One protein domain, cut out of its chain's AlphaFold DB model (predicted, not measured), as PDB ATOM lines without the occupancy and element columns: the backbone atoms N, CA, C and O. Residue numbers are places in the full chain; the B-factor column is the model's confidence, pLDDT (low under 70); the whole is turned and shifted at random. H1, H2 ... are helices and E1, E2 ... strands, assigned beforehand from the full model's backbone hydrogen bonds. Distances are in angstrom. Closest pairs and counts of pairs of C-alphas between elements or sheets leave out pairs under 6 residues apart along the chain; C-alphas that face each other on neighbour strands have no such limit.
ATOM      1  N   ALA A  50     113.745 165.308 127.854       66.88
ATOM      2  CA  ALA A  50     114.485 164.693 128.946       66.88
ATOM      3  C   ALA A  50     115.102 165.807 129.803       66.88
ATOM      4  O   ALA A  50     115.836 166.667 129.300       66.88
ATOM      5  N   ASN A  51     114.764 165.818 131.091       72.88
ATOM      6  CA  ASN A  51     115.310 166.749 132.073       72.88
ATOM      7  C   ASN A  51     115.757 165.947 133.291       72.88
ATOM      8  O   ASN A  51     114.975 165.696 134.206       72.88
ATOM      9  N   GLU A  52     117.013 165.528 133.264       71.75
ATOM     10  CA  GLU A  52     117.592 164.646 134.268       71.75
ATOM     11  C   GLU A  52     118.731 165.370 134.979       71.75
ATOM     12  O   GLU A  52     119.518 166.096 134.364       71.75
ATOM     13  N   THR A  53     118.796 165.205 136.297       76.88
ATOM     14  CA  THR A  53     119.879 165.744 137.122       76.88
ATOM     15  C   THR A  53     120.645 164.578 137.712       76.88
ATOM     16  O   THR A  53     120.050 163.704 138.333       76.88
ATOM     17  N   PHE A  54     121.957 164.572 137.507       78.81
ATOM     18  CA  PHE A  54     122.861 163.557 138.028       78.81
ATOM     19  C   PHE A  54     123.781 164.197 139.050       78.81
ATOM     20  O   PHE A  54     124.381 165.240 138.779       78.81
ATOM     21  N   ASP A  55     123.934 163.547 140.196       81.62
ATOM     22  CA  ASP A  55     124.949 163.926 141.165       81.62
ATOM     23  C   ASP A  55     126.309 163.380 140.727       81.62
ATOM     24  O   ASP A  55     126.484 162.196 140.435       81.62
ATOM     25  N   LEU A  56     127.294 164.269 140.673       82.88
ATOM     26  CA  LEU A  56     128.676 163.952 140.367       82.88
ATOM     27  C   LEU A  56     129.453 163.867 141.679       82.88
ATOM     28  O   LEU A  56     129.629 164.871 142.364       82.88
ATOM     29  N   SER A  57     129.953 162.677 142.007       85.94
ATOM     30  CA  SER A  57     130.839 162.454 143.151       85.94
ATOM     31  C   SER A  57     132.058 161.659 142.698       85.94
ATOM     32  O   SER A  57     131.987 160.452 142.477       85.94
ATOM     33  N   ILE A  58     133.181 162.350 142.510       81.50
ATOM     34  CA  ILE A  58     134.457 161.758 142.106       81.50
ATOM     35  C   ILE A  58     135.458 161.971 143.239       81.50
ATOM     36  O   ILE A  58     135.912 163.091 143.478       81.50
ATOM     37  N   ALA A  59     135.844 160.885 143.911       85.62
ATOM     38  CA  ALA A  59     136.934 160.916 144.883       85.62
ATOM     39  C   ALA A  59     138.279 161.152 144.178       85.62
ATOM     40  O   ALA A  59     138.980 162.117 144.475       85.62
ATOM     41  N   GLU A  60     138.595 160.323 143.185       87.75
ATOM     42  CA  GLU A  60     139.762 160.479 142.325       87.75
ATOM     43  C   GLU A  60     139.495 159.820 140.965       87.75
ATOM     44  O   GLU A  60     138.950 158.718 140.901       87.75
ATOM     45  N   ARG A  61     139.841 160.495 139.865       85.38
ATOM     46  CA  ARG A  61     139.745 159.954 138.505       85.38
ATOM     47  C   ARG A  61     140.804 160.576 137.612       85.38
ATOM     48  O   ARG A  61     140.921 161.795 137.540       85.38
ATOM     49  N   ARG A  62     141.523 159.735 136.873       88.19
ATOM     50  CA  ARG A  62     142.449 160.167 135.826       88.19
ATOM     51  C   ARG A  62     141.807 159.975 134.456       88.19
ATOM     52  O   ARG A  62     141.231 158.923 134.192       88.19
ATOM     53  N   ILE A  63     141.892 160.989 133.609       86.00
ATOM     54  CA  ILE A  63     141.462 160.956 132.212       86.00
ATOM     55  C   ILE A  63     142.714 161.162 131.371       86.00
ATOM     56  O   ILE A  63     143.411 162.161 131.539       86.00
ATOM     57  N   THR A  64     143.000 160.208 130.493       88.81
ATOM     58  CA  THR A  64     144.069 160.318 129.504       88.81
ATOM     59  C   THR A  64     143.443 160.076 128.147       88.81
ATOM     60  O   THR A  64     142.910 158.997 127.900       88.81
ATOM     61  N   GLU A  65     143.496 161.081 127.287       85.69
ATOM     62  CA  GLU A  65     142.879 161.050 125.966       85.69
ATOM     63  C   GLU A  65     143.876 161.612 124.960       85.69
ATOM     64  O   GLU A  65     144.581 162.575 125.266       85.69
ATOM     65  N   ARG A  66     143.988 160.954 123.807       88.56
ATOM     66  CA  ARG A  66     144.805 161.422 122.685       88.56
ATOM     67  C   ARG A  66     143.907 162.105 121.672       88.56
ATOM     68  O   ARG A  66     142.715 161.811 121.642       88.56
ATOM     69  N   ASP A  67     144.490 162.980 120.866       88.75
ATOM     70  CA  ASP A  67     143.789 163.693 119.797       88.75
ATOM     71  C   ASP A  67     142.544 164.429 120.326       88.75
ATOM     72  O   ASP A  67     141.478 164.446 119.711       88.75
ATOM     73  N   PHE A  68     142.669 165.010 121.522       84.31
ATOM     74  CA  PHE A  68     141.570 165.670 122.204       84.31
ATOM     75  C   PHE A  68     141.136 166.899 121.413       84.31
ATOM     76  O   PHE A  68     141.944 167.785 121.137       84.31
ATOM     77  N   ALA A  69     139.841 166.980 121.114       81.75
ATOM     78  CA  ALA A  69     139.226 168.131 120.482       81.75
ATOM     79  C   ALA A  69     137.927 168.486 121.209       81.75
ATOM     80  O   ALA A  69     136.993 167.689 121.283       81.75
ATOM     81  N   ALA A  70     137.852 169.707 121.724       75.69
ATOM     82  CA  ALA A  70     136.643 170.263 122.307       75.69
ATOM     83  C   ALA A  70     136.341 171.601 121.648       75.69
ATOM     84  O   ALA A  70     137.172 172.503 121.647       75.69
ATOM     85  N   SER A  71     135.133 171.756 121.119       70.38
ATOM     86  CA  SER A  71     134.680 173.024 120.561       70.38
ATOM     87  C   SER A  71     133.376 173.467 121.205       70.38
ATOM     88  O   SER A  71     132.436 172.681 121.304       70.38
ATOM     89  N   THR A  72     133.295 174.734 121.597       74.75
ATOM     90  CA  THR A  72     132.037 175.410 121.905       74.75
ATOM     91  C   THR A  72     131.776 176.475 120.853       74.75
ATOM     92  O   THR A  72     132.668 177.242 120.513       74.75
ATOM     93  N   SER A  73     130.562 176.535 120.315       63.28
ATOM     94  CA  SER A  73     130.163 177.610 119.414       63.28
ATOM     95  C   SER A  73     128.787 178.161 119.797       63.28
ATOM     96  O   SER A  73     127.780 177.467 119.678       63.28
ATOM     97  N   VAL A  74     128.726 179.403 120.254       59.34
ATOM     98  CA  VAL A  74     127.565 180.283 120.168       59.34
ATOM     99  C   VAL A  74     127.468 180.839 118.739       59.34
ATOM    100  O   VAL A  74     128.437 181.257 118.134       59.34
ATOM    101  N   GLU A  75     126.283 180.882 118.162       55.44
ATOM    102  CA  GLU A  75     126.032 181.659 116.952       55.44
ATOM    103  C   GLU A  75     124.754 182.460 117.167       55.44
ATOM    104  O   GLU A  75     123.722 181.887 117.502       55.44
ATOM    105  N   ILE A  76     124.788 183.771 116.984       54.72
ATOM    106  CA  ILE A  76     123.611 184.629 116.920       54.72
ATOM    107  C   ILE A  76     123.798 185.412 115.601       54.72
ATOM    108  O   ILE A  76     124.851 185.991 115.356       54.72
ATOM    109  N   GLY A  77     122.819 185.251 114.697       59.34
ATOM    110  CA  GLY A  77     122.794 185.543 113.237       59.34
ATOM    111  C   GLY A  77     123.062 186.984 112.742       59.34
ATOM    112  O   GLY A  77     124.011 187.592 113.210       59.34
ATOM    113  N   LEU A  86     124.969 187.943 117.716       43.09
ATOM    114  CA  LEU A  86     126.255 187.447 118.292       43.09
ATOM    115  C   LEU A  86     126.677 185.948 118.099       43.09
ATOM    116  O   LEU A  86     126.260 185.046 118.828       43.09
ATOM    117  N   ARG A  87     127.681 185.664 117.268       52.09
ATOM    118  CA  ARG A  87     128.319 184.334 117.172       52.09
ATOM    119  C   ARG A  87     129.634 184.207 117.970       52.09
ATOM    120  O   ARG A  87     130.577 184.916 117.675       52.09
ATOM    121  N   VAL A  88     129.741 183.320 118.963       50.94
ATOM    122  CA  VAL A  88     130.981 182.929 119.680       50.94
ATOM    123  C   VAL A  88     131.490 181.559 119.210       50.94
ATOM    124  O   VAL A  88     130.765 180.600 119.289       50.94
ATOM    125  N   GLY A  89     132.750 181.378 118.832       60.22
ATOM    126  CA  GLY A  89     133.345 180.050 118.597       60.22
ATOM    127  C   GLY A  89     134.640 179.892 119.387       60.22
ATOM    128  O   GLY A  89     135.449 180.810 119.402       60.22
ATOM    129  N   VAL A  90     134.852 178.754 120.042       60.09
ATOM    130  CA  VAL A  90     136.094 178.369 120.724       60.09
ATOM    131  C   VAL A  90     136.357 176.908 120.395       60.09
ATOM    132  O   VAL A  90     135.488 176.070 120.605       60.09
ATOM    133  N   ALA A  91     137.550 176.594 119.905       74.06
ATOM    134  CA  ALA A  91     138.023 175.227 119.738       74.06
ATOM    135  C   ALA A  91     139.340 175.061 120.499       74.06
ATOM    136  O   ALA A  91     140.214 175.922 120.437       74.06
ATOM    137  N   VAL A  92     139.458 173.965 121.238       73.75
ATOM    138  CA  VAL A  92     140.650 173.545 121.968       73.75
ATOM    139  C   VAL A  92     141.035 172.176 121.435       73.75
ATOM    140  O   VAL A  92     140.209 171.264 121.428       73.75
ATOM    141  N   GLY A  93     142.278 172.056 120.982       80.44
ATOM    142  CA  GLY A  93     142.871 170.809 120.519       80.44
ATOM    143  C   GLY A  93     144.128 170.485 121.320       80.44
ATOM    144  O   GLY A  93     144.850 171.400 121.718       80.44
ATOM    145  N   ALA A  94     144.392 169.205 121.559       79.81
ATOM    146  CA  ALA A  94     145.655 168.733 122.114       79.81
ATOM    147  C   ALA A  94     145.948 167.302 121.653       79.81
ATOM    148  O   ALA A  94     145.079 166.438 121.743       79.81
ATOM    149  N   ASP A  95     147.193 167.029 121.260       86.06
ATOM    150  CA  ASP A  95     147.639 165.676 120.895       86.06
ATOM    151  C   ASP A  95     147.424 164.681 122.044       86.06
ATOM    152  O   ASP A  95     147.123 163.508 121.829       86.06
ATOM    153  N   GLN A  96     147.549 165.157 123.287       89.06
ATOM    154  CA  GLN A  96     147.206 164.391 124.474       89.06
ATOM    155  C   GLN A  96     146.798 165.299 125.638       89.06
ATOM    156  O   GLN A  96     147.499 166.256 125.973       89.06
ATOM    157  N   ILE A  97     145.721 164.931 126.331       85.19
ATOM    158  CA  ILE A  97     145.377 165.467 127.648       85.19
ATOM    159  C   ILE A  97     145.594 164.414 128.733       85.19
ATOM    160  O   ILE A  97     145.383 163.218 128.534       85.19
ATOM    161  N   ASN A  98     146.016 164.874 129.910       86.62
ATOM    162  CA  ASN A  98     146.108 164.076 131.127       86.62
ATOM    163  C   ASN A  98     145.498 164.889 132.271       86.62
ATOM    164  O   ASN A  98     146.144 165.780 132.816       86.62
ATOM    165  N   VAL A  99     144.251 164.595 132.625       86.19
ATOM    166  CA  VAL A  99     143.501 165.320 133.653       86.19
ATOM    167  C   VAL A  99     143.371 164.447 134.892       86.19
ATOM    168  O   VAL A  99     142.944 163.297 134.806       86.19
ATOM    169  N   LEU A 100     143.726 164.992 136.054       90.00
ATOM    170  CA  LEU A 100     143.514 164.359 137.353       90.00
ATOM    171  C   LEU A 100     142.408 165.113 138.095       90.00
ATOM    172  O   LEU A 100     142.602 166.237 138.548       90.00
ATOM    173  N   LEU A 101     141.246 164.483 138.215       87.06
ATOM    174  CA  LEU A 101     140.109 164.981 138.975       87.06
ATOM    175  C   LEU A 101     140.176 164.402 140.386       87.06
ATOM    176  O   LEU A 101     140.266 163.186 140.540       87.06
ATOM    177  N   ARG A 102     140.125 165.251 141.415       88.00
ATOM    178  CA  ARG A 102     140.124 164.825 142.822       88.00
ATOM    179  C   ARG A 102     139.081 165.599 143.599       88.00
ATOM    180  O   ARG A 102     138.980 166.813 143.440       88.00
ATOM    181  N   ASN A 103     138.348 164.897 144.456       85.81
ATOM    182  CA  ASN A 103     137.333 165.462 145.342       85.81
ATOM    183  C   ASN A 103     136.291 166.327 144.611       85.81
ATOM    184  O   ASN A 103     135.820 167.326 145.153       85.81
ATOM    185  N   VAL A 104     135.930 165.962 143.378       81.50
ATOM    186  CA  VAL A 104     134.938 166.705 142.596       81.50
ATOM    187  C   VAL A 104     133.550 166.301 143.071       81.50
ATOM    188  O   VAL A 104     133.172 165.132 142.991       81.50
ATOM    189  N   ARG A 105     132.794 167.283 143.562       87.44
ATOM    190  CA  ARG A 105     131.386 167.145 143.935       87.44
ATOM    191  C   ARG A 105     130.571 168.196 143.200       87.44
ATOM    192  O   ARG A 105     130.978 169.353 143.146       87.44
ATOM    193  N   GLY A 106     129.434 167.810 142.647       86.38
ATOM    194  CA  GLY A 106     128.536 168.734 141.963       86.38
ATOM    195  C   GLY A 106     127.314 168.022 141.411       86.38
ATOM    196  O   GLY A 106     127.114 166.842 141.677       86.38
ATOM    197  N   SER A 107     126.517 168.728 140.620       80.25
ATOM    198  CA  SER A 107     125.394 168.142 139.897       80.25
ATOM    199  C   SER A 107     125.412 168.593 138.441       80.25
ATOM    200  O   SER A 107     125.740 169.738 138.123       80.25
ATOM    201  N   VAL A 108     125.098 167.669 137.539       75.62
ATOM    202  CA  VAL A 108     124.993 167.925 136.103       75.62
ATOM    203  C   VAL A 108     123.537 167.770 135.712       75.62
ATOM    204  O   VAL A 108     122.947 166.708 135.893       75.62
ATOM    205  N   ARG A 109     122.950 168.837 135.169       74.62
ATOM    206  CA  ARG A 109     121.579 168.818 134.659       74.62
ATOM    207  C   ARG A 109     121.595 168.726 133.143       74.62
ATOM    208  O   ARG A 109     121.940 169.698 132.468       74.62
ATOM    209  N   PHE A 110     121.167 167.589 132.619       70.88
ATOM    210  CA  PHE A 110     120.979 167.398 131.191       70.88
ATOM    211  C   PHE A 110     119.599 167.901 130.800       70.88
ATOM    212  O   PHE A 110     118.580 167.471 131.334       70.88
ATOM    213  N   ARG A 111     119.583 168.849 129.864       73.38
ATOM    214  CA  ARG A 111     118.362 169.387 129.270       73.38
ATOM    215  C   ARG A 111     118.382 169.071 127.789       73.38
ATOM    216  O   ARG A 111     119.095 169.731 127.036       73.38
ATOM    217  N   ALA A 112     117.607 168.078 127.379       63.50
ATOM    218  CA  ALA A 112     117.439 167.738 125.977       63.50
ATOM    219  C   ALA A 112     115.964 167.863 125.588       63.50
ATOM    220  O   ALA A 112     115.080 167.299 126.229       63.50
ATOM    221  N   THR A 113     115.702 168.606 124.517       69.50
ATOM    222  CA  THR A 113     114.377 168.713 123.897       69.50
ATOM    223  C   THR A 113     114.453 168.119 122.502       69.50
ATOM    224  O   THR A 113     115.241 168.599 121.680       69.50
ATOM    225  N   LEU A 114     113.626 167.112 122.215       69.69
ATOM    226  CA  LEU A 114     113.616 166.436 120.917       69.69
ATOM    227  C   LEU A 114     113.256 167.386 119.758       69.69
ATOM    228  O   LEU A 114     113.729 167.205 118.641       69.69
ATOM    229  N   GLU A 115     112.506 168.457 120.026       68.62
ATOM    230  CA  GLU A 115     112.077 169.448 119.027       68.62
ATOM    231  C   GLU A 115     113.240 170.093 118.263       68.62
ATOM    232  O   GLU A 115     113.184 170.199 117.041       68.62
ATOM    233  N   ARG A 116     114.332 170.463 118.944       65.94
ATOM    234  CA  ARG A 116     115.519 171.058 118.298       65.94
ATOM    235  C   ARG A 116     116.225 170.071 117.366       65.94
ATOM    236  O   ARG A 116     116.788 170.482 116.354       65.94
ATOM    237  N   VAL A 117     116.202 168.783 117.709       65.88
ATOM    238  CA  VAL A 117     116.804 167.714 116.902       65.88
ATOM    239  C   VAL A 117     115.939 167.448 115.675       65.88
ATOM    240  O   VAL A 117     116.447 167.480 114.558       65.88
ATOM    241  N   LEU A 118     114.628 167.288 115.863       69.75
ATOM    242  CA  LEU A 118     113.672 167.096 114.769       69.75
ATOM    243  C   LEU A 118     113.659 168.284 113.805       69.75
ATOM    244  O   LEU A 118     113.662 168.088 112.595       69.75
ATOM    245  N   GLN A 119     113.731 169.515 114.315       69.75
ATOM    246  CA  GLN A 119     113.815 170.715 113.486       69.75
ATOM    247  C   GLN A 119     115.068 170.714 112.599       69.75
ATOM    248  O   GLN A 119     114.985 171.091 111.434       69.75
ATOM    249  N   ARG A 120     116.219 170.253 113.106       67.00
ATOM    250  CA  ARG A 120     117.447 170.137 112.303       67.00
ATOM    251  C   ARG A 120     117.404 168.984 111.303       67.00
ATOM    252  O   ARG A 120     117.935 169.134 110.209       67.00
ATOM    253  N   LEU A 121     116.774 167.863 111.654       67.88
ATOM    254  CA  LEU A 121     116.607 166.728 110.743       67.88
ATOM    255  C   LEU A 121     115.670 167.074 109.580       67.88
ATOM    256  O   LEU A 121     115.995 166.779 108.434       67.88
ATOM    257  N   ASN A 122     114.566 167.768 109.860       69.56
ATOM    258  CA  ASN A 122     113.600 168.196 108.846       69.56
ATOM    259  C   ASN A 122     114.082 169.398 108.015       69.56
ATOM    260  O   ASN A 122     113.592 169.612 106.913       69.56
ATOM    261  N   ALA A 123     115.043 170.181 108.518       63.62
ATOM    262  CA  ALA A 123     115.658 171.286 107.780       63.62
ATOM    263  C   ALA A 123     116.746 170.832 106.791       63.62
ATOM    264  O   ALA A 123     117.286 171.666 106.065       63.62
ATOM    265  N   ARG A 124     117.096 169.538 106.753       55.34
ATOM    266  CA  ARG A 124     118.030 169.004 105.759       55.34
ATOM    267  C   ARG A 124     117.269 168.765 104.447       55.34
ATOM    268  O   ARG A 124     116.392 167.904 104.430       55.34
TER     269      ARG A 124
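AT A GLANCE: This is residues 50 to 77 and 86 to 124 of the 131 residues of an uncharacterized protein of Acidobacteria bacterium (UniProt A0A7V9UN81). Two long antiparallel strands, E1 and E2, run side by side as one narrow ribbon, which bends round into a large open C with an empty middle. A short helix, H1, continues from the end of E2, and residues 115 to 124 stick out there. The printed part has 67 residues, with E1, E2 and H1 in that order along the chain; the sheet's order is E1 - E2, and the class is mostly strand. The whole is only just extended, close to loose, with a radius of gyration of the C-alphas of 16.6 A and spans of 43 by 31 by 22 A.

IN THESE COORDINATES: E1, residues 50 to 74, begins at C-alpha 50 (114.485, 164.693, 128.946), bends by 143 degrees at residue 64 and measures 22.2 A from first to last C-alpha. E2, residues 88 to 113, begins at C-alpha 88 (130.981, 182.929, 119.680), bends by 143 degrees at residue 95 and measures 22.3 A. H1, residues 114 to 122, measures 12.2 A and ends at C-alpha 122 (113.600, 168.196, 108.846).

HOW THE PARTS SIT: E1 and E2 are antiparallel neighbours, with 157 degrees between their directions. C-alphas that face each other include 50 and 112, 5.2 A apart, and 74 and 88, 4.3 A apart. N 63 and O 99, 2.8 A, and N 70 and O 92, 2.8 A, are within hydrogen-bond range. A tight link with no residue between joins E2 to H1. H1 and E1 are only just apart, at 8.3 A. In H1 every O i to N i+4 pair is within hydrogen-bond range.

THE WHOLE: The C-alphas of Ala 59 and Arg 124, the two farthest apart, are 44.2 A from each other. Residues 78 to 85 are not printed; C-alphas 77 and 86 are 6.4 A apart across this cut, which lies in the link from E1 to E2. Mean pLDDT of the printed part is 74.9; residues 50, 73 to 77, 86 to 90 and 112 to 124 are under 70.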